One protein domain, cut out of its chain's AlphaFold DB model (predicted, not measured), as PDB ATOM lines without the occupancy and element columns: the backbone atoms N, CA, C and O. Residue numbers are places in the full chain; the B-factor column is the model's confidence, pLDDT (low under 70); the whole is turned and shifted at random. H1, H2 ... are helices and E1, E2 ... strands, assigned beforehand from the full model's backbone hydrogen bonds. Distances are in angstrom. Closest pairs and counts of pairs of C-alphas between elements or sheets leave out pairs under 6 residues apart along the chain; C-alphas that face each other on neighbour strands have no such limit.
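Overview. This is residues 102 to 220 of the 615 residues of an uncharacterized protein of Treponema azotonutricium (strain ATCC BAA-888 / DSM 13862 / ZAS-9) (UniProt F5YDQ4). A twisted wall of five strands curls partly round the long helix H2, which runs along the hollow between E1 and E2, while the shorter helix H1 covers E1 and E5 near one edge. The other face of the wall bears no named helix, and the long strands E4 and E5 run with H2 along the longest axis. The printed part has 119 residues with two named helices and five named strands, in the order H1 E1 H2 E2 E3 E4 E5. The sheet, order E1 E5 E4 E2 E3, is mixed, and the class is mixed, helices and strands. The whole is compact, with a radius of gyration of the C-alphas of 13.5 A, and spans 43 by 28 by 22 A, only just elongated.

Along the chain. H1, residues 102 to 115, begins at C-alpha 102 (-8.288, -26.669, -21.011) and is 19.6 A long. E1 is residues 127 to 131, 13.1 A. H2, residues 136 to 155, measures 29.6 A from C-alpha 136 (-27.610, -37.718, -36.304). E2, residues 159 to 164, spans 17.2 A, and E3, residues 169 to 172, 7.3 A. E4, residues 193 to 201, spans 26.1 A, and E5, residues 207 to 216, 27.2 A, ending at C-alpha 216 (-27.756, -29.786, -29.642).

Arrangement. E1 and E3 are the edge strands. E1 and E5 are parallel at 22 degrees, with N 130 and O 214 2.7 A apart. E4 and E5, a hairpin, are antiparallel at 163 degrees, with N 196 and O 213 at 2.8 A. E4 and E2 are antiparallel at 155 degrees, with N 163 and O 197 at 2.9 A. E2 and E3, also a hairpin, have N 162 and O 171 at 2.9 A. E1, H2 and E2 form a split strand-helix-strand unit, two strands running the same way with a helix between them in the chain and E5 and E4 between them in the sheet; its crossover is right-handed. H1 and H2 are on one face of the sheet, making two layers. H1 lies over E1 and E5 at a height over the sheet of 9.2 A; its closest C-alphas to E5 are those of Ala 102 and Gly 209, 4.7 A apart. H2 stands at the sheet's level, its height 0.3 A. H2 touches H1 with residues 142 to 150 alone, at a steep tilt of 40 degrees, opposite ways; the closest C-alphas, of Val 109 and Ile 146, are 6.0 A apart. In H1 every O i to N i+4 pair is within hydrogen-bond range, in H2 15 of 16.

Size, cuts and confidence. The C-alphas farthest apart, of Glu 204 and Asn 220, are 43.1 A apart. The printed part has no cut. The links H1 to E1 and E3 to E4 are long, the latter with 20 residues, 173 to 192. The mean pLDDT of the printed part is 76.7; 19 residues are under 70, among them 119 to 126.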
ATOM      1  N   ALA A 102      -6.933 -26.756 -20.474       67.31
ATOM      2  CA  ALA A 102      -8.288 -26.669 -21.011       67.31
ATOM      3  C   ALA A 102      -8.410 -25.685 -22.180       67.31
ATOM      4  O   ALA A 102      -9.023 -26.039 -23.179       67.31
ATOM      5  N   ASP A 103      -7.764 -24.514 -22.133       68.75
ATOM      6  CA  ASP A 103      -7.788 -23.558 -23.256       68.75
ATOM      7  C   ASP A 103      -7.137 -24.141 -24.518       68.75
ATOM      8  O   ASP A 103      -7.566 -23.888 -25.646       68.75
ATOM      9  N   THR A 104      -6.090 -24.949 -24.329       74.75
ATOM     10  CA  THR A 104      -5.398 -25.636 -25.428       74.75
ATOM     11  C   THR A 104      -6.256 -26.769 -25.987       74.75
ATOM     12  O   THR A 104      -6.476 -26.822 -27.196       74.75
ATOM     13  N   ALA A 105      -6.815 -27.610 -25.115       73.38
ATOM     14  CA  ALA A 105      -7.720 -28.687 -25.504       73.38
ATOM     15  C   ALA A 105      -8.971 -28.150 -26.217       73.38
ATOM     16  O   ALA A 105      -9.353 -28.665 -27.262       73.38
ATOM     17  N   ALA A 106      -9.563 -27.063 -25.716       70.94
ATOM     18  CA  ALA A 106     -10.740 -26.443 -26.310       70.94
ATOM     19  C   ALA A 106     -10.471 -25.940 -27.736       70.94
ATOM     20  O   ALA A 106     -11.291 -26.094 -28.642       70.94
ATOM     21  N   LYS A 107      -9.285 -25.364 -27.950       76.62
ATOM     22  CA  LYS A 107      -8.833 -24.904 -29.263       76.62
ATOM     23  C   LYS A 107      -8.588 -26.059 -30.234       76.62
ATOM     24  O   LYS A 107      -8.929 -25.930 -31.409       76.62
ATOM     25  N   ASP A 108      -8.002 -27.154 -29.760       79.25
ATOM     26  CA  ASP A 108      -7.721 -28.330 -30.585       79.25
ATOM     27  C   ASP A 108      -9.010 -29.074 -30.964       79.25
ATOM     28  O   ASP A 108      -9.181 -29.411 -32.135       79.25
ATOM     29  N   VAL A 109      -9.960 -29.224 -30.030       76.25
ATOM     30  CA  VAL A 109     -11.306 -29.752 -30.320       76.25
ATOM     31  C   VAL A 109     -12.044 -28.840 -31.299       76.25
ATOM     32  O   VAL A 109     -12.531 -29.319 -32.319       76.25
ATOM     33  N   GLY A 110     -12.096 -27.528 -31.046       70.88
ATOM     34  CA  GLY A 110     -12.784 -26.582 -31.932       70.88
ATOM     35  C   GLY A 110     -12.237 -26.618 -33.360       70.88
ATOM     36  O   GLY A 110     -13.000 -26.664 -34.320       70.88
ATOM     37  N   LYS A 111     -10.911 -26.696 -33.507       76.94
ATOM     38  CA  LYS A 111     -10.270 -26.841 -34.815       76.94
ATOM     39  C   LYS A 111     -10.575 -28.187 -35.478       76.94
ATOM     40  O   LYS A 111     -10.816 -28.217 -36.678       76.94
ATOM     41  N   ALA A 112     -10.543 -29.287 -34.727       78.06
ATOM     42  CA  ALA A 112     -10.826 -30.612 -35.273       78.06
ATOM     43  C   ALA A 112     -12.286 -30.739 -35.743       78.06
ATOM     44  O   ALA A 112     -12.539 -31.332 -36.789       78.06
ATOM     45  N   LEU A 113     -13.229 -30.120 -35.024       74.38
ATOM     46  CA  LEU A 113     -14.633 -30.020 -35.433       74.38
ATOM     47  C   LEU A 113     -14.796 -29.163 -36.700       74.38
ATOM     48  O   LEU A 113     -15.478 -29.584 -37.632       74.38
ATOM     49  N   GLU A 114     -14.124 -28.008 -36.774       76.12
ATOM     50  CA  GLU A 114     -14.130 -27.149 -37.971       76.12
ATOM     51  C   GLU A 114     -13.547 -27.874 -39.199       76.12
ATOM     52  O   GLU A 114     -14.123 -27.814 -40.287       76.12
ATOM     53  N   ASP A 115     -12.441 -28.608 -39.025       78.19
ATOM     54  CA  ASP A 115     -11.806 -29.410 -40.080       78.19
ATOM     55  C   ASP A 115     -12.718 -30.565 -40.558       78.19
ATOM     56  O   ASP A 115     -12.656 -30.948 -41.732       78.19
ATOM     57  N   ALA A 116     -13.592 -31.082 -39.685       73.38
ATOM     58  CA  ALA A 116     -14.629 -32.064 -40.015       73.38
ATOM     59  C   ALA A 116     -15.889 -31.439 -40.653       73.38
ATOM     60  O   ALA A 116     -16.763 -32.154 -41.134       73.38
ATOM     61  N   GLY A 117     -15.979 -30.106 -40.719       69.81
ATOM     62  CA  GLY A 117     -17.141 -29.397 -41.263       69.81
ATOM     63  C   GLY A 117     -18.328 -29.302 -40.303       69.81
ATOM     64  O   GLY A 117     -19.397 -28.844 -40.713       69.81
ATOM     65  N   LEU A 118     -18.135 -29.680 -39.038       71.00
ATOM     66  CA  LEU A 118     -19.101 -29.519 -37.958       71.00
ATOM     67  C   LEU A 118     -18.954 -28.098 -37.395       71.00
ATOM     68  O   LEU A 118     -17.841 -27.596 -37.233       71.00
ATOM     69  N   THR A 119     -20.057 -27.394 -37.127       61.06
ATOM     70  CA  THR A 119     -20.006 -25.996 -36.663       61.06
ATOM     71  C   THR A 119     -19.593 -25.908 -35.193       61.06
ATOM     72  O   THR A 119     -20.418 -25.616 -34.336       61.06
ATOM     73  N   GLY A 120     -18.312 -26.149 -34.912       54.84
ATOM     74  CA  GLY A 120     -17.665 -25.924 -33.625       54.84
ATOM     75  C   GLY A 120     -16.946 -24.584 -33.609       54.84
ATOM     76  O   GLY A 120     -15.778 -24.516 -33.975       54.84
ATOM     77  N   VAL A 121     -17.611 -23.496 -33.212       54.53
ATOM     78  CA  VAL A 121     -16.905 -22.216 -33.022       54.53
ATOM     79  C   VAL A 121     -16.371 -22.177 -31.590       54.53
ATOM     80  O   VAL A 121     -17.183 -22.160 -30.664       54.53
ATOM     81  N   PRO A 122     -15.043 -22.141 -31.362       56.19
ATOM     82  CA  PRO A 122     -14.514 -21.903 -30.027       56.19
ATOM     83  C   PRO A 122     -14.903 -20.489 -29.590       56.19
ATOM     84  O   PRO A 122     -14.432 -19.493 -30.148       56.19
ATOM     85  N   ALA A 123     -15.776 -20.388 -28.592       52.41
ATOM     86  CA  ALA A 123     -16.230 -19.117 -28.049       52.41
ATOM     87  C   ALA A 123     -15.227 -18.602 -27.008       52.41
ATOM     88  O   ALA A 123     -15.568 -18.488 -25.845       52.41
ATOM     89  N   GLY A 124     -13.979 -18.346 -27.420       52.94
ATOM     90  CA  GLY A 124     -12.973 -17.538 -26.702       52.94
ATOM     91  C   GLY A 124     -12.466 -17.988 -25.318       52.94
ATOM     92  O   GLY A 124     -11.326 -17.667 -25.005       52.94
ATOM     93  N   ASP A 125     -13.230 -18.761 -24.544       58.94
ATOM     94  CA  ASP A 125     -13.105 -18.881 -23.083       58.94
ATOM     95  C   ASP A 125     -13.294 -20.339 -22.593       58.94
ATOM     96  O   ASP A 125     -13.902 -20.586 -21.554       58.94
ATOM     97  N   GLY A 126     -12.843 -21.338 -23.364       63.28
ATOM     98  CA  GLY A 126     -12.996 -22.755 -22.988       63.28
ATOM     99  C   GLY A 126     -14.408 -23.319 -23.204       63.28
ATOM    100  O   GLY A 126     -14.797 -24.290 -22.561       63.28
ATOM    101  N   VAL A 127     -15.180 -22.716 -24.113       71.06
ATOM    102  CA  VAL A 127     -16.539 -23.144 -24.474       71.06
ATOM    103  C   VAL A 127     -16.588 -23.575 -25.939       71.06
ATOM    104  O   VAL A 127     -16.115 -22.853 -26.823       71.06
ATOM    105  N   ILE A 128     -17.189 -24.736 -26.201       76.50
ATOM    106  CA  ILE A 128     -17.408 -25.282 -27.544       76.50
ATOM    107  C   ILE A 128     -18.892 -25.562 -27.719       76.50
ATOM    108  O   ILE A 128     -19.493 -26.251 -26.902       76.50
ATOM    109  N   SER A 129     -19.471 -25.067 -28.806       75.56
ATOM    110  CA  SER A 129     -20.831 -25.423 -29.207       75.56
ATOM    111  C   SER A 129     -20.790 -26.408 -30.366       75.56
ATOM    112  O   SER A 129     -20.121 -26.145 -31.357       75.56
ATOM    113  N   VAL A 130     -21.501 -27.521 -30.243       76.38
ATOM    114  CA  VAL A 130     -21.708 -28.540 -31.270       76.38
ATOM    115  C   VAL A 130     -23.191 -28.539 -31.618       76.38
ATOM    116  O   VAL A 130     -24.025 -29.006 -30.846       76.38
ATOM    117  N   ASP A 131     -23.518 -28.006 -32.789       75.38
ATOM    118  CA  ASP A 131     -24.864 -28.094 -33.348       75.38
ATOM    119  C   ASP A 131     -24.960 -29.343 -34.234       75.38
ATOM    120  O   ASP A 131     -24.515 -29.324 -35.381       75.38
ATOM    121  N   ALA A 132     -25.521 -30.425 -33.689       75.31
ATOM    122  CA  ALA A 132     -25.832 -31.649 -34.425       75.31
ATOM    123  C   ALA A 132     -27.336 -31.762 -34.742       75.31
ATOM    124  O   ALA A 132     -27.841 -32.851 -35.009       75.31
ATOM    125  N   SER A 133     -28.073 -30.642 -34.741       71.56
ATOM    126  CA  SER A 133     -29.528 -30.631 -34.965       71.56
ATOM    127  C   SER A 133     -29.955 -31.136 -36.351       71.56
ATOM    128  O   SER A 133     -31.121 -31.477 -36.549       71.56
ATOM    129  N   LYS A 134     -29.031 -31.169 -37.323       67.44
ATOM    130  CA  LYS A 134     -29.325 -31.414 -38.744       67.44
ATOM    131  C   LYS A 134     -29.081 -32.844 -39.213       67.44
ATOM    132  O   LYS A 134     -29.751 -33.264 -40.153       67.44
ATOM    133  N   ASP A 135     -28.133 -33.559 -38.615       69.75
ATOM    134  CA  ASP A 135     -27.810 -34.940 -38.983       69.75
ATOM    135  C   ASP A 135     -27.388 -35.727 -37.729       69.75
ATOM    136  O   ASP A 135     -26.437 -35.338 -37.050       69.75
ATOM    137  N   PRO A 136     -28.043 -36.854 -37.400       62.97
ATOM    138  CA  PRO A 136     -27.610 -37.718 -36.304       62.97
ATOM    139  C   PRO A 136     -26.179 -38.249 -36.430       62.97
ATOM    140  O   PRO A 136     -25.541 -38.540 -35.414       62.97
ATOM    141  N   GLY A 137     -25.658 -38.358 -37.656       70.75
ATOM    142  CA  GLY A 137     -24.258 -38.689 -37.908       70.75
ATOM    143  C   GLY A 137     -23.290 -37.654 -37.330       70.75
ATOM    144  O   GLY A 137     -22.252 -38.042 -36.792       70.75
ATOM    145  N   ASP A 138     -23.673 -36.373 -37.338       76.69
ATOM    146  CA  ASP A 138     -22.849 -35.256 -36.863       76.69
ATOM    147  C   ASP A 138     -22.587 -35.344 -35.353       76.69
ATOM    148  O   ASP A 138     -21.499 -35.005 -34.892       76.69
ATOM    149  N   LEU A 139     -23.551 -35.849 -34.570       80.38
ATOM    150  CA  LEU A 139     -23.393 -36.015 -33.121       80.38
ATOM    151  C   LEU A 139     -22.372 -37.110 -32.791       80.38
ATOM    152  O   LEU A 139     -21.475 -36.903 -31.975       80.38
ATOM    153  N   SER A 140     -22.495 -38.269 -33.445       80.69
ATOM    154  CA  SER A 140     -21.568 -39.391 -33.245       80.69
ATOM    155  C   SER A 140     -20.154 -39.039 -33.717       80.69
ATOM    156  O   SER A 140     -19.173 -39.389 -33.060       80.69
ATOM    157  N   GLU A 141     -20.037 -38.317 -34.835       82.50
ATOM    158  CA  GLU A 141     -18.759 -37.841 -35.364       82.50
ATOM    159  C   GLU A 141     -18.123 -36.779 -34.452       82.50
ATOM    160  O   GLU A 141     -16.940 -36.891 -34.123       82.50
ATOM    161  N   ALA A 142     -18.903 -35.814 -33.949       79.81
ATOM    162  CA  ALA A 142     -18.426 -34.817 -32.992       79.81
ATOM    163  C   ALA A 142     -17.917 -35.453 -31.691       79.81
ATOM    164  O   ALA A 142     -16.841 -35.097 -31.210       79.81
ATOM    165  N   ILE A 143     -18.664 -36.411 -31.132       82.81
ATOM    166  CA  ILE A 143     -18.275 -37.133 -29.914       82.81
ATOM    167  C   ILE A 143     -16.990 -37.936 -30.144       82.81
ATOM    168  O   ILE A 143     -16.098 -37.917 -29.297       82.81
ATOM    169  N   GLY A 144     -16.848 -38.578 -31.309       82.88
ATOM    170  CA  GLY A 144     -15.608 -39.249 -31.705       82.88
ATOM    171  C   GLY A 144     -14.404 -38.304 -31.718       82.88
ATOM    172  O   GLY A 144     -13.381 -38.603 -31.107       82.88
ATOM    173  N   ILE A 145     -14.551 -37.128 -32.336       82.62
ATOM    174  CA  ILE A 145     -13.502 -36.096 -32.392       82.62
ATOM    175  C   ILE A 145     -13.132 -35.592 -30.989       82.62
ATOM    176  O   ILE A 145     -11.953 -35.417 -30.679       82.62
ATOM    177  N   ILE A 146     -14.126 -35.367 -30.127       82.75
ATOM    178  CA  ILE A 146     -13.907 -34.937 -28.741       82.75
ATOM    179  C   ILE A 146     -13.128 -36.007 -27.968       82.75
ATOM    180  O   ILE A 146     -12.132 -35.684 -27.319       82.75
ATOM    181  N   ASN A 147     -13.529 -37.278 -28.073       84.44
ATOM    182  CA  ASN A 147     -12.829 -38.389 -27.430       84.44
ATOM    183  C   ASN A 147     -11.375 -38.507 -27.903       84.44
ATOM    184  O   ASN A 147     -10.491 -38.665 -27.065       84.44
ATOM    185  N   ASP A 148     -11.112 -38.364 -29.206       84.25
ATOM    186  CA  ASP A 148      -9.756 -38.436 -29.766       84.25
ATOM    187  C   ASP A 148      -8.825 -37.362 -29.168       84.25
ATOM    188  O   ASP A 148      -7.670 -37.643 -28.834       84.25
ATOM    189  N   VAL A 149      -9.317 -36.130 -28.983       82.19
ATOM    190  CA  VAL A 149      -8.528 -35.051 -28.362       82.19
ATOM    191  C   VAL A 149      -8.328 -35.296 -26.866       82.19
ATOM    192  O   VAL A 149      -7.224 -35.118 -26.345       82.19
ATOM    193  N   LEU A 150      -9.374 -35.736 -26.166       81.94
ATOM    194  CA  LEU A 150      -9.305 -36.041 -24.738       81.94
ATOM    195  C   LEU A 150      -8.397 -37.245 -24.438       81.94
ATOM    196  O   LEU A 150      -7.719 -37.267 -23.409       81.94
ATOM    197  N   ASP A 151      -8.328 -38.229 -25.330       82.81
ATOM    198  CA  ASP A 151      -7.404 -39.359 -25.224       82.81
ATOM    199  C   ASP A 151      -5.947 -38.930 -25.442       82.81
ATOM    200  O   ASP A 151      -5.058 -39.416 -24.740       82.81
ATOM    201  N   GLY A 152      -5.696 -37.937 -26.301       81.25
ATOM    202  CA  GLY A 152      -4.380 -37.299 -26.412       81.25
ATOM    203  C   GLY A 152      -3.890 -36.697 -25.087       81.25
ATOM    204  O   GLY A 152      -2.713 -36.817 -24.748       81.25
ATOM    205  N   LEU A 153      -4.794 -36.130 -24.276       79.56
ATOM    206  CA  LEU A 153      -4.454 -35.630 -22.935       79.56
ATOM    207  C   LEU A 153      -4.087 -36.763 -21.961       79.56
ATOM    208  O   LEU A 153      -3.216 -36.578 -21.105       79.56
ATOM    209  N   LYS A 154      -4.721 -37.940 -22.088       79.50
ATOM    210  CA  LYS A 154      -4.377 -39.126 -21.281       79.50
ATOM    211  C   LYS A 154      -2.952 -39.597 -21.568       79.50
ATOM    212  O   LYS A 154      -2.234 -39.948 -20.628       79.50
ATOM    213  N   ASP A 155      -2.531 -39.577 -22.834       80.62
ATOM    214  CA  ASP A 155      -1.168 -39.953 -23.239       80.62
ATOM    215  C   ASP A 155      -0.098 -39.037 -22.607       80.62
ATOM    216  O   ASP A 155       0.999 -39.499 -22.275       80.62
ATOM    217  N   ASP A 156      -0.448 -37.775 -22.340       78.88
ATOM    218  CA  ASP A 156       0.393 -36.788 -21.649       78.88
ATOM    219  C   ASP A 156       0.294 -36.848 -20.106       78.88
ATOM    220  O   ASP A 156       0.957 -36.083 -19.396       78.88
ATOM    221  N   GLY A 157      -0.484 -37.791 -19.560       77.38
ATOM    222  CA  GLY A 157      -0.611 -38.055 -18.123       77.38
ATOM    223  C   GLY A 157      -1.698 -37.255 -17.398       77.38
ATOM    224  O   GLY A 157      -1.758 -37.322 -16.169       77.38
ATOM    225  N   TYR A 158      -2.544 -36.520 -18.124       84.06
ATOM    226  CA  TYR A 158      -3.723 -35.848 -17.571       84.06
ATOM    227  C   TYR A 158      -4.899 -36.825 -17.423       84.06
ATOM    228  O   TYR A 158      -4.931 -37.900 -18.020       84.06
ATOM    229  N   SER A 159      -5.889 -36.444 -16.620       82.75
ATOM    230  CA  SER A 159      -7.174 -37.153 -16.513       82.75
ATOM    231  C   SER A 159      -8.332 -36.173 -16.663       82.75
ATOM    232  O   SER A 159      -8.156 -34.978 -16.442       82.75
ATOM    233  N   TYR A 160      -9.506 -36.662 -17.046       85.00
ATOM    234  CA  TYR A 160     -10.723 -35.864 -17.154       85.00
ATOM    235  C   TYR A 160     -11.969 -36.573 -16.605       85.00
ATOM    236  O   TYR A 160     -12.047 -37.806 -16.570       85.00
ATOM    237  N   THR A 161     -12.958 -35.780 -16.214       84.19
ATOM    238  CA  THR A 161     -14.313 -36.229 -15.873       84.19
ATOM    239  C   THR A 161     -15.301 -35.417 -16.700       84.19
ATOM    240  O   THR A 161     -15.116 -34.208 -16.829       84.19
ATOM    241  N   ILE A 162     -16.311 -36.069 -17.275       86.44
ATOM    242  CA  ILE A 162     -17.402 -35.405 -17.998       86.44
ATOM    243  C   ILE A 162     -18.644 -35.464 -17.122       86.44
ATOM    244  O   ILE A 162     -19.081 -36.548 -16.726       86.44
ATOM    245  N   GLU A 163     -19.213 -34.306 -16.827       86.75
ATOM    246  CA  GLU A 163     -20.399 -34.163 -15.994       86.75
ATOM    247  C   GLU A 163     -21.460 -33.328 -16.721       86.75
ATOM    248  O   GLU A 163     -21.140 -32.489 -17.561       86.75
ATOM    249  N   THR A 164     -22.738 -33.523 -16.397       83.00
ATOM    250  CA  THR A 164     -23.761 -32.530 -16.758       83.00
ATOM    251  C   THR A 164     -23.563 -31.260 -15.930       83.00
ATOM    252  O   THR A 164     -22.993 -31.307 -14.841       83.00
ATOM    253  N   LYS A 165     -24.113 -30.125 -16.376       79.31
ATOM    254  CA  LYS A 165     -24.103 -28.857 -15.617       79.31
ATOM    255  C   LYS A 165     -24.610 -28.959 -14.168       79.31
ATOM    256  O   LYS A 165     -24.193 -28.185 -13.312       79.31
ATOM    257  N   ASP A 166     -25.480 -29.926 -13.883       78.19
ATOM    258  CA  ASP A 166     -26.001 -30.195 -12.537       78.19
ATOM    259  C   ASP A 166     -25.055 -31.061 -11.670       78.19
ATOM    260  O   ASP A 166     -25.410 -31.440 -10.552       78.19
ATOM    261  N   GLY A 167     -23.857 -31.386 -12.171       76.62
ATOM    262  CA  GLY A 167     -22.823 -32.165 -11.483       76.62
ATOM    263  C   GLY A 167     -23.057 -33.677 -11.504       76.62
ATOM    264  O   GLY A 167     -22.586 -34.393 -10.617       76.62
ATOM    265  N   LYS A 168     -23.844 -34.191 -12.462       82.62
ATOM    266  CA  LYS A 168     -24.007 -35.639 -12.651       82.62
ATOM    267  C   LYS A 168     -22.871 -36.153 -13.530       82.62
ATOM    268  O   LYS A 168     -22.855 -35.875 -14.723       82.62
ATOM    269  N   GLU A 169     -21.979 -36.947 -12.946       83.62
ATOM    270  CA  GLU A 169     -20.922 -37.663 -13.670       83.62
ATOM    271  C   GLU A 169     -21.524 -38.581 -14.745       83.62
ATOM    272  O   GLU A 169     -22.364 -39.438 -14.444       83.62
ATOM    273  N   LEU A 170     -21.102 -38.369 -15.991       79.50
ATOM    274  CA  LEU A 170     -21.416 -39.211 -17.145       79.50
ATOM    275  C   LEU A 170     -20.247 -40.155 -17.442       79.50
ATOM    276  O   LEU A 170     -20.464 -41.344 -17.645       79.50
ATOM    277  N   VAL A 171     -19.011 -39.644 -17.396       81.12
ATOM    278  CA  VAL A 171     -17.795 -40.408 -17.722       81.12
ATOM    279  C   VAL A 171     -16.646 -40.033 -16.791       81.12
ATOM    280  O   VAL A 171     -16.404 -38.855 -16.530       81.12
ATOM    281  N   ASP A 172     -15.877 -41.032 -16.355       75.06
ATOM    282  CA  ASP A 172     -14.635 -40.858 -15.597       75.06
ATOM    283  C   ASP A 172     -13.485 -41.590 -16.298       75.06
ATOM    284  O   ASP A 172     -13.402 -42.823 -16.302       75.06
ATOM    285  N   SER A 173     -12.555 -40.815 -16.863       70.38
ATOM    286  CA  SER A 173     -11.372 -41.346 -17.551       70.38
ATOM    287  C   SER A 173     -10.495 -42.236 -16.659       70.38
ATOM    288  O   SER A 173      -9.806 -43.119 -17.172       70.38
ATOM    289  N   GLY A 174     -10.551 -42.068 -15.331       62.12
ATOM    290  CA  GLY A 174      -9.860 -42.914 -14.360       62.12
ATOM    291  C   GLY A 174     -10.390 -44.352 -14.302       62.12
ATOM    292  O   GLY A 174      -9.706 -45.232 -13.770       62.12
ATOM    293  N   LYS A 175     -11.577 -44.610 -14.869       65.88
ATOM    294  CA  LYS A 175     -12.208 -45.938 -14.974       65.88
ATOM    295  C   LYS A 175     -12.049 -46.579 -16.359       65.88
ATOM    296  O   LYS A 175     -12.280 -47.780 -16.481       65.88
ATOM    297  N   GLY A 176     -11.549 -45.830 -17.346       61.88
ATOM    298  CA  GLY A 176     -11.278 -46.314 -18.705       61.88
ATOM    299  C   GLY A 176     -12.468 -46.246 -19.666       61.88
ATOM    300  O   GLY A 176     -12.393 -46.851 -20.733       61.88
ATOM    301  N   ASP A 177     -13.526 -45.524 -19.300       73.75
ATOM    302  CA  ASP A 177     -14.725 -45.360 -20.122       73.75
ATOM    303  C   ASP A 177     -14.533 -44.214 -21.140       73.75
ATOM    304  O   ASP A 177     -13.835 -43.231 -20.860       73.75
ATOM    305  N   ALA A 178     -15.108 -44.368 -22.334       75.19
ATOM    306  CA  ALA A 178     -15.185 -43.329 -23.366       75.19
ATOM    307  C   ALA A 178     -16.594 -42.724 -23.366       75.19
ATOM    308  O   ALA A 178     -17.536 -43.405 -22.972       75.19
ATOM    309  N   PHE A 179     -16.728 -41.470 -23.797       80.75
ATOM    310  CA  PHE A 179     -18.026 -40.802 -23.878       80.75
ATOM    311  C   PHE A 179     -18.794 -41.246 -25.117       80.75
ATOM    312  O   PHE A 179     -18.262 -41.141 -26.222       80.75
ATOM    313  N   ASP A 180     -20.019 -41.736 -24.946       80.44
ATOM    314  CA  ASP A 180     -20.904 -42.128 -26.043       80.44
ATOM    315  C   ASP A 180     -22.130 -41.200 -26.116       80.44
ATOM    316  O   ASP A 180     -22.542 -40.593 -25.126       80.44
ATOM    317  N   ALA A 181     -22.743 -41.099 -27.296       73.62
ATOM    318  CA  ALA A 181     -24.010 -40.399 -27.484       73.62
ATOM    319  C   ALA A 181     -25.119 -40.990 -26.598       73.62
ATOM    320  O   ALA A 181     -25.962 -40.245 -26.103       73.62
ATOM    321  N   ASP A 182     -25.079 -42.302 -26.341       75.38
ATOM    322  CA  ASP A 182     -26.022 -43.004 -25.460       75.38
ATOM    323  C   ASP A 182     -25.933 -42.556 -23.982       75.38
ATOM    324  O   ASP A 182     -26.874 -42.775 -23.212       75.38
ATOM    325  N   ASP A 183     -24.826 -41.919 -23.573       77.56
ATOM    326  CA  ASP A 183     -24.645 -41.393 -22.213       77.56
ATOM    327  C   ASP A 183     -25.357 -40.045 -22.002       77.56
ATOM    328  O   ASP A 183     -25.566 -39.620 -20.855       77.56
ATOM    329  N   LEU A 184     -25.748 -39.365 -23.088       76.44
ATOM    330  CA  LEU A 184     -26.559 -38.157 -23.011       76.44
ATOM    331  C   LEU A 184     -27.961 -38.498 -22.474       76.44
ATOM    332  O   LEU A 184     -28.525 -39.556 -22.782       76.44
ATOM    333  N   PRO A 185     -28.580 -37.608 -21.676       69.19
ATOM    334  CA  PRO A 185     -30.018 -37.689 -21.461       69.19
ATOM    335  C   PRO A 185     -30.695 -37.676 -22.837       69.19
ATOM    336  O   PRO A 185     -30.325 -36.867 -23.674       69.19
ATOM    337  N   HIS A 186     -31.645 -38.566 -23.102       66.31
ATOM    338  CA  HIS A 186     -32.336 -38.590 -24.390       66.31
ATOM    339  C   HIS A 186     -33.821 -38.332 -24.177       66.31
ATOM    340  O   HIS A 186     -34.494 -39.097 -23.480       66.31
ATOM    341  N   SER A 187     -34.338 -37.265 -24.789       75.44
ATOM    342  CA  SER A 187     -35.740 -37.240 -25.178       75.44
ATOM    343  C   SER A 187     -35.970 -38.258 -26.306       75.44
ATOM    344  O   SER A 187     -35.134 -38.369 -27.209       75.44
ATOM    345  N   PRO A 188     -37.113 -38.966 -26.319       76.25
ATOM    346  CA  PRO A 188     -37.506 -39.802 -27.454       76.25
ATOM    347  C   PRO A 188     -37.596 -39.026 -28.783       76.25
ATOM    348  O   PRO A 188     -37.373 -39.618 -29.842       76.25
ATOM    349  N   TYR A 189     -37.859 -37.713 -28.746       83.19
ATOM    350  CA  TYR A 189     -37.952 -36.852 -29.933       83.19
ATOM    351  C   TYR A 189     -36.651 -36.121 -30.283       83.19
ATOM    352  O   TYR A 189     -36.581 -35.496 -31.341       83.19
ATOM    353  N   GLY A 190     -35.617 -36.190 -29.439       78.44
ATOM    354  CA  GLY A 190     -34.364 -35.463 -29.648       78.44
ATOM    355  C   GLY A 190     -34.543 -33.938 -29.639       78.44
ATOM    356  O   GLY A 190     -35.435 -33.417 -28.972       78.44
ATOM    357  N   GLY A 191     -33.676 -33.192 -30.328       76.31
ATOM    358  CA  GLY A 191     -33.705 -31.719 -30.296       76.31
ATOM    359  C   GLY A 191     -33.367 -31.124 -28.922       76.31
ATOM    360  O   GLY A 191     -33.712 -29.984 -28.625       76.31
ATOM    361  N   ASP A 192     -32.768 -31.917 -28.037       80.62
ATOM    362  CA  ASP A 192     -32.312 -31.487 -26.722       80.62
ATOM    363  C   ASP A 192     -31.026 -30.666 -26.813       80.62
ATOM    364  O   ASP A 192     -30.122 -31.008 -27.580       80.62
ATOM    365  N   GLU A 193     -30.926 -29.642 -25.967       82.31
ATOM    366  CA  GLU A 193     -29.700 -28.884 -25.725       82.31
ATOM    367  C   GLU A 193     -29.089 -29.284 -24.376       82.31
ATOM    368  O   GLU A 193     -29.757 -29.252 -23.338       82.31
ATOM    369  N   PHE A 194     -27.805 -29.638 -24.380       81.06
ATOM    370  CA  PHE A 194     -27.061 -30.052 -23.195       81.06
ATOM    371  C   PHE A 194     -25.827 -29.195 -22.975       81.06
ATOM    372  O   PHE A 194     -25.021 -29.012 -23.881       81.06
ATOM    373  N   ASP A 195     -25.631 -28.787 -21.724       84.38
ATOM    374  CA  ASP A 195     -24.374 -28.226 -21.244       84.38
ATOM    375  C   ASP A 195     -23.621 -29.319 -20.480       84.38
ATOM    376  O   ASP A 195     -24.046 -29.745 -19.395       84.38
ATOM    377  N   LEU A 196     -22.504 -29.774 -21.038       85.31
ATOM    378  CA  LEU A 196     -21.574 -30.685 -20.380       85.31
ATOM    379  C   LEU A 196     -20.343 -29.929 -19.909       85.31
ATOM    380  O   LEU A 196     -19.859 -29.018 -20.574       85.31
ATOM    381  N   VAL A 197     -19.812 -30.353 -18.774       86.31
ATOM    382  CA  VAL A 197     -18.615 -29.797 -18.161       86.31
ATOM    383  C   VAL A 197     -17.549 -30.881 -18.127       86.31
ATOM    384  O   VAL A 197     -17.742 -31.943 -17.539       86.31
ATOM    385  N   ILE A 198     -16.416 -30.613 -18.765       86.69
ATOM    386  CA  ILE A 198     -15.242 -31.478 -18.762       86.69
ATOM    387  C   ILE A 198     -14.216 -30.878 -17.807       86.69
ATOM    388  O   ILE A 198     -13.617 -29.840 -18.085       86.69
ATOM    389  N   ILE A 199     -13.986 -31.556 -16.689       85.75
ATOM    390  CA  ILE A 199     -13.009 -31.154 -15.676       85.75
ATOM    391  C   ILE A 199     -11.703 -31.886 -15.962       85.75
ATOM    392  O   ILE A 199     -11.662 -33.112 -15.880       85.75
ATOM    393  N   ILE A 200     -10.630 -31.154 -16.268       84.25
ATOM    394  CA  ILE A 200      -9.307 -31.718 -16.571       84.25
ATOM    395  C   ILE A 200      -8.417 -31.604 -15.333       84.25
ATOM    396  O   ILE A 200      -8.345 -30.549 -14.704       84.25
ATOM    397  N   LYS A 201      -7.696 -32.673 -14.994       83.62
ATOM    398  CA  LYS A 201      -6.754 -32.740 -13.872       83.62
ATOM    399  C   LYS A 201      -5.349 -33.079 -14.342       83.62
ATOM    400  O   LYS A 201      -5.164 -33.929 -15.214       83.62
ATOM    401  N   ASP A 202      -4.365 -32.426 -13.735       81.31
ATOM    402  CA  ASP A 202      -2.943 -32.658 -13.971       81.31
ATOM    403  C   ASP A 202      -2.487 -34.050 -13.473       81.31
ATOM    404  O   ASP A 202      -3.230 -34.733 -12.758       81.31
ATOM    405  N   PRO A 203      -1.255 -34.491 -13.802       80.12
ATOM    406  CA  PRO A 203      -0.731 -35.780 -13.341       80.12
ATOM    407  C   PRO A 203      -0.618 -35.924 -11.810       80.12
ATOM    408  O   PRO A 203      -0.417 -37.030 -11.303       80.12
ATOM    409  N   GLU A 204      -0.713 -34.825 -11.053       80.12
ATOM    410  CA  GLU A 204      -0.730 -34.812  -9.585       80.12
ATOM    411  C   GLU A 204      -2.160 -34.842  -9.010       80.12
ATOM    412  O   GLU A 204      -2.330 -34.927  -7.789       80.12
ATOM    413  N   GLY A 205      -3.181 -34.808  -9.875       74.50
ATOM    414  CA  GLY A 205      -4.599 -34.843  -9.534       74.50
ATOM    415  C   GLY A 205      -5.203 -33.486  -9.164       74.50
ATOM    416  O   GLY A 205      -6.257 -33.466  -8.526       74.50
ATOM    417  N   LYS A 206      -4.554 -32.366  -9.505       80.94
ATOM    418  CA  LYS A 206      -5.090 -31.010  -9.295       80.94
ATOM    419  C   LYS A 206      -5.819 -30.517 -10.536       80.94
ATOM    420  O   LYS A 206      -5.427 -30.851 -11.648       80.94
ATOM    421  N   ASP A 207      -6.833 -29.684 -10.339       79.69
ATOM    422  CA  ASP A 207      -7.608 -29.103 -11.436       79.69
ATOM    423  C   ASP A 207      -6.696 -28.266 -12.352       79.69
ATOM    424  O   ASP A 207      -6.018 -27.336 -11.910       79.69
ATOM    425  N   ALA A 208      -6.659 -28.649 -13.627       75.19
ATOM    426  CA  ALA A 208      -5.827 -28.088 -14.691       75.19
ATOM    427  C   ALA A 208      -6.634 -27.263 -15.711       75.19
ATOM    428  O   ALA A 208      -6.050 -26.656 -16.614       75.19
ATOM    429  N   GLY A 209      -7.961 -27.235 -15.558       78.81
ATOM    430  CA  GLY A 209      -8.892 -26.404 -16.313       78.81
ATOM    431  C   GLY A 209     -10.257 -27.071 -16.496       78.81
ATOM    432  O   GLY A 209     -10.436 -28.244 -16.167       78.81
ATOM    433  N   GLU A 210     -11.208 -26.309 -17.027       82.31
ATOM    434  CA  GLU A 210     -12.584 -26.731 -17.287       82.31
ATOM    435  C   GLU A 210     -12.956 -26.374 -18.731       82.31
ATOM    436  O   GLU A 210     -12.597 -25.302 -19.212       82.31
ATOM    437  N   LEU A 211     -13.648 -27.280 -19.419       81.81
ATOM    438  CA  LEU A 211     -14.159 -27.091 -20.775       81.81
ATOM    439  C   LEU A 211     -15.674 -27.301 -20.766       81.81
ATOM    440  O   LEU A 211     -16.143 -28.345 -20.324       81.81
ATOM    441  N   THR A 212     -16.437 -26.336 -21.271       83.19
ATOM    442  CA  THR A 212     -17.892 -26.479 -21.426       83.19
ATOM    443  C   THR A 212     -18.235 -26.873 -22.858       83.19
ATOM    444  O   THR A 212     -17.803 -26.214 -23.806       83.19
ATOM    445  N   LEU A 213     -19.034 -27.924 -23.019       81.75
ATOM    446  CA  LEU A 213     -19.611 -28.330 -24.295       81.75
ATOM    447  C   LEU A 213     -21.108 -28.020 -24.302       81.75
ATOM    448  O   LEU A 213     -21.842 -28.550 -23.475       81.75
ATOM    449  N   HIS A 214     -21.556 -27.211 -25.254       82.81
ATOM    450  CA  HIS A 214     -22.970 -27.042 -25.576       82.81
ATOM    451  C   HIS A 214     -23.306 -27.963 -26.746       82.81
ATOM    452  O   HIS A 214     -22.753 -27.773 -27.823       82.81
ATOM    453  N   ILE A 215     -24.167 -28.956 -26.558       82.00
ATOM    454  CA  ILE A 215     -24.523 -29.940 -27.590       82.00
ATOM    455  C   ILE A 215     -26.010 -29.826 -27.898       82.00
ATOM    456  O   ILE A 215     -26.820 -29.960 -26.987       82.00
ATOM    457  N   THR A 216     -26.370 -29.658 -29.169       80.75
ATOM    458  CA  THR A 216     -27.756 -29.786 -29.642       80.75
ATOM    459  C   THR A 216     -27.916 -31.108 -30.383       80.75
ATOM    460  O   THR A 216     -27.204 -31.361 -31.355       80.75
ATOM    461  N   THR A 217     -28.835 -31.959 -29.932       80.44
ATOM    462  CA  THR A 217     -29.127 -33.258 -30.561       80.44
ATOM    463  C   THR A 217     -30.085 -33.113 -31.755       80.44
ATOM    464  O   THR A 217     -30.869 -32.163 -31.799       80.44
ATOM    465  N   PRO A 218     -30.048 -34.024 -32.747       77.56
ATOM    466  CA  PRO A 218     -30.989 -34.024 -33.873       77.56
ATOM    467  C   PRO A 218     -32.423 -34.297 -33.414       77.56
ATOM    468  O   PRO A 218     -32.641 -35.008 -32.435       77.56
ATOM    469  N   VAL A 219     -33.407 -33.783 -34.154       81.69
ATOM    470  CA  VAL A 219     -34.812 -34.175 -33.973       81.69
ATOM    471  C   VAL A 219     -35.023 -35.575 -34.548       81.69
ATOM    472  O   VAL A 219     -34.661 -35.858 -35.690       81.69
ATOM    473  N   ASN A 220     -35.632 -36.457 -33.765       84.75
ATOM    474  CA  ASN A 220     -36.031 -37.789 -34.188       84.75
ATOM    475  C   ASN A 220     -37.383 -37.728 -34.916       84.75
ATOM    476  O   ASN A 220     -38.440 -37.973 -34.333       84.75
TER     477      ASN A 220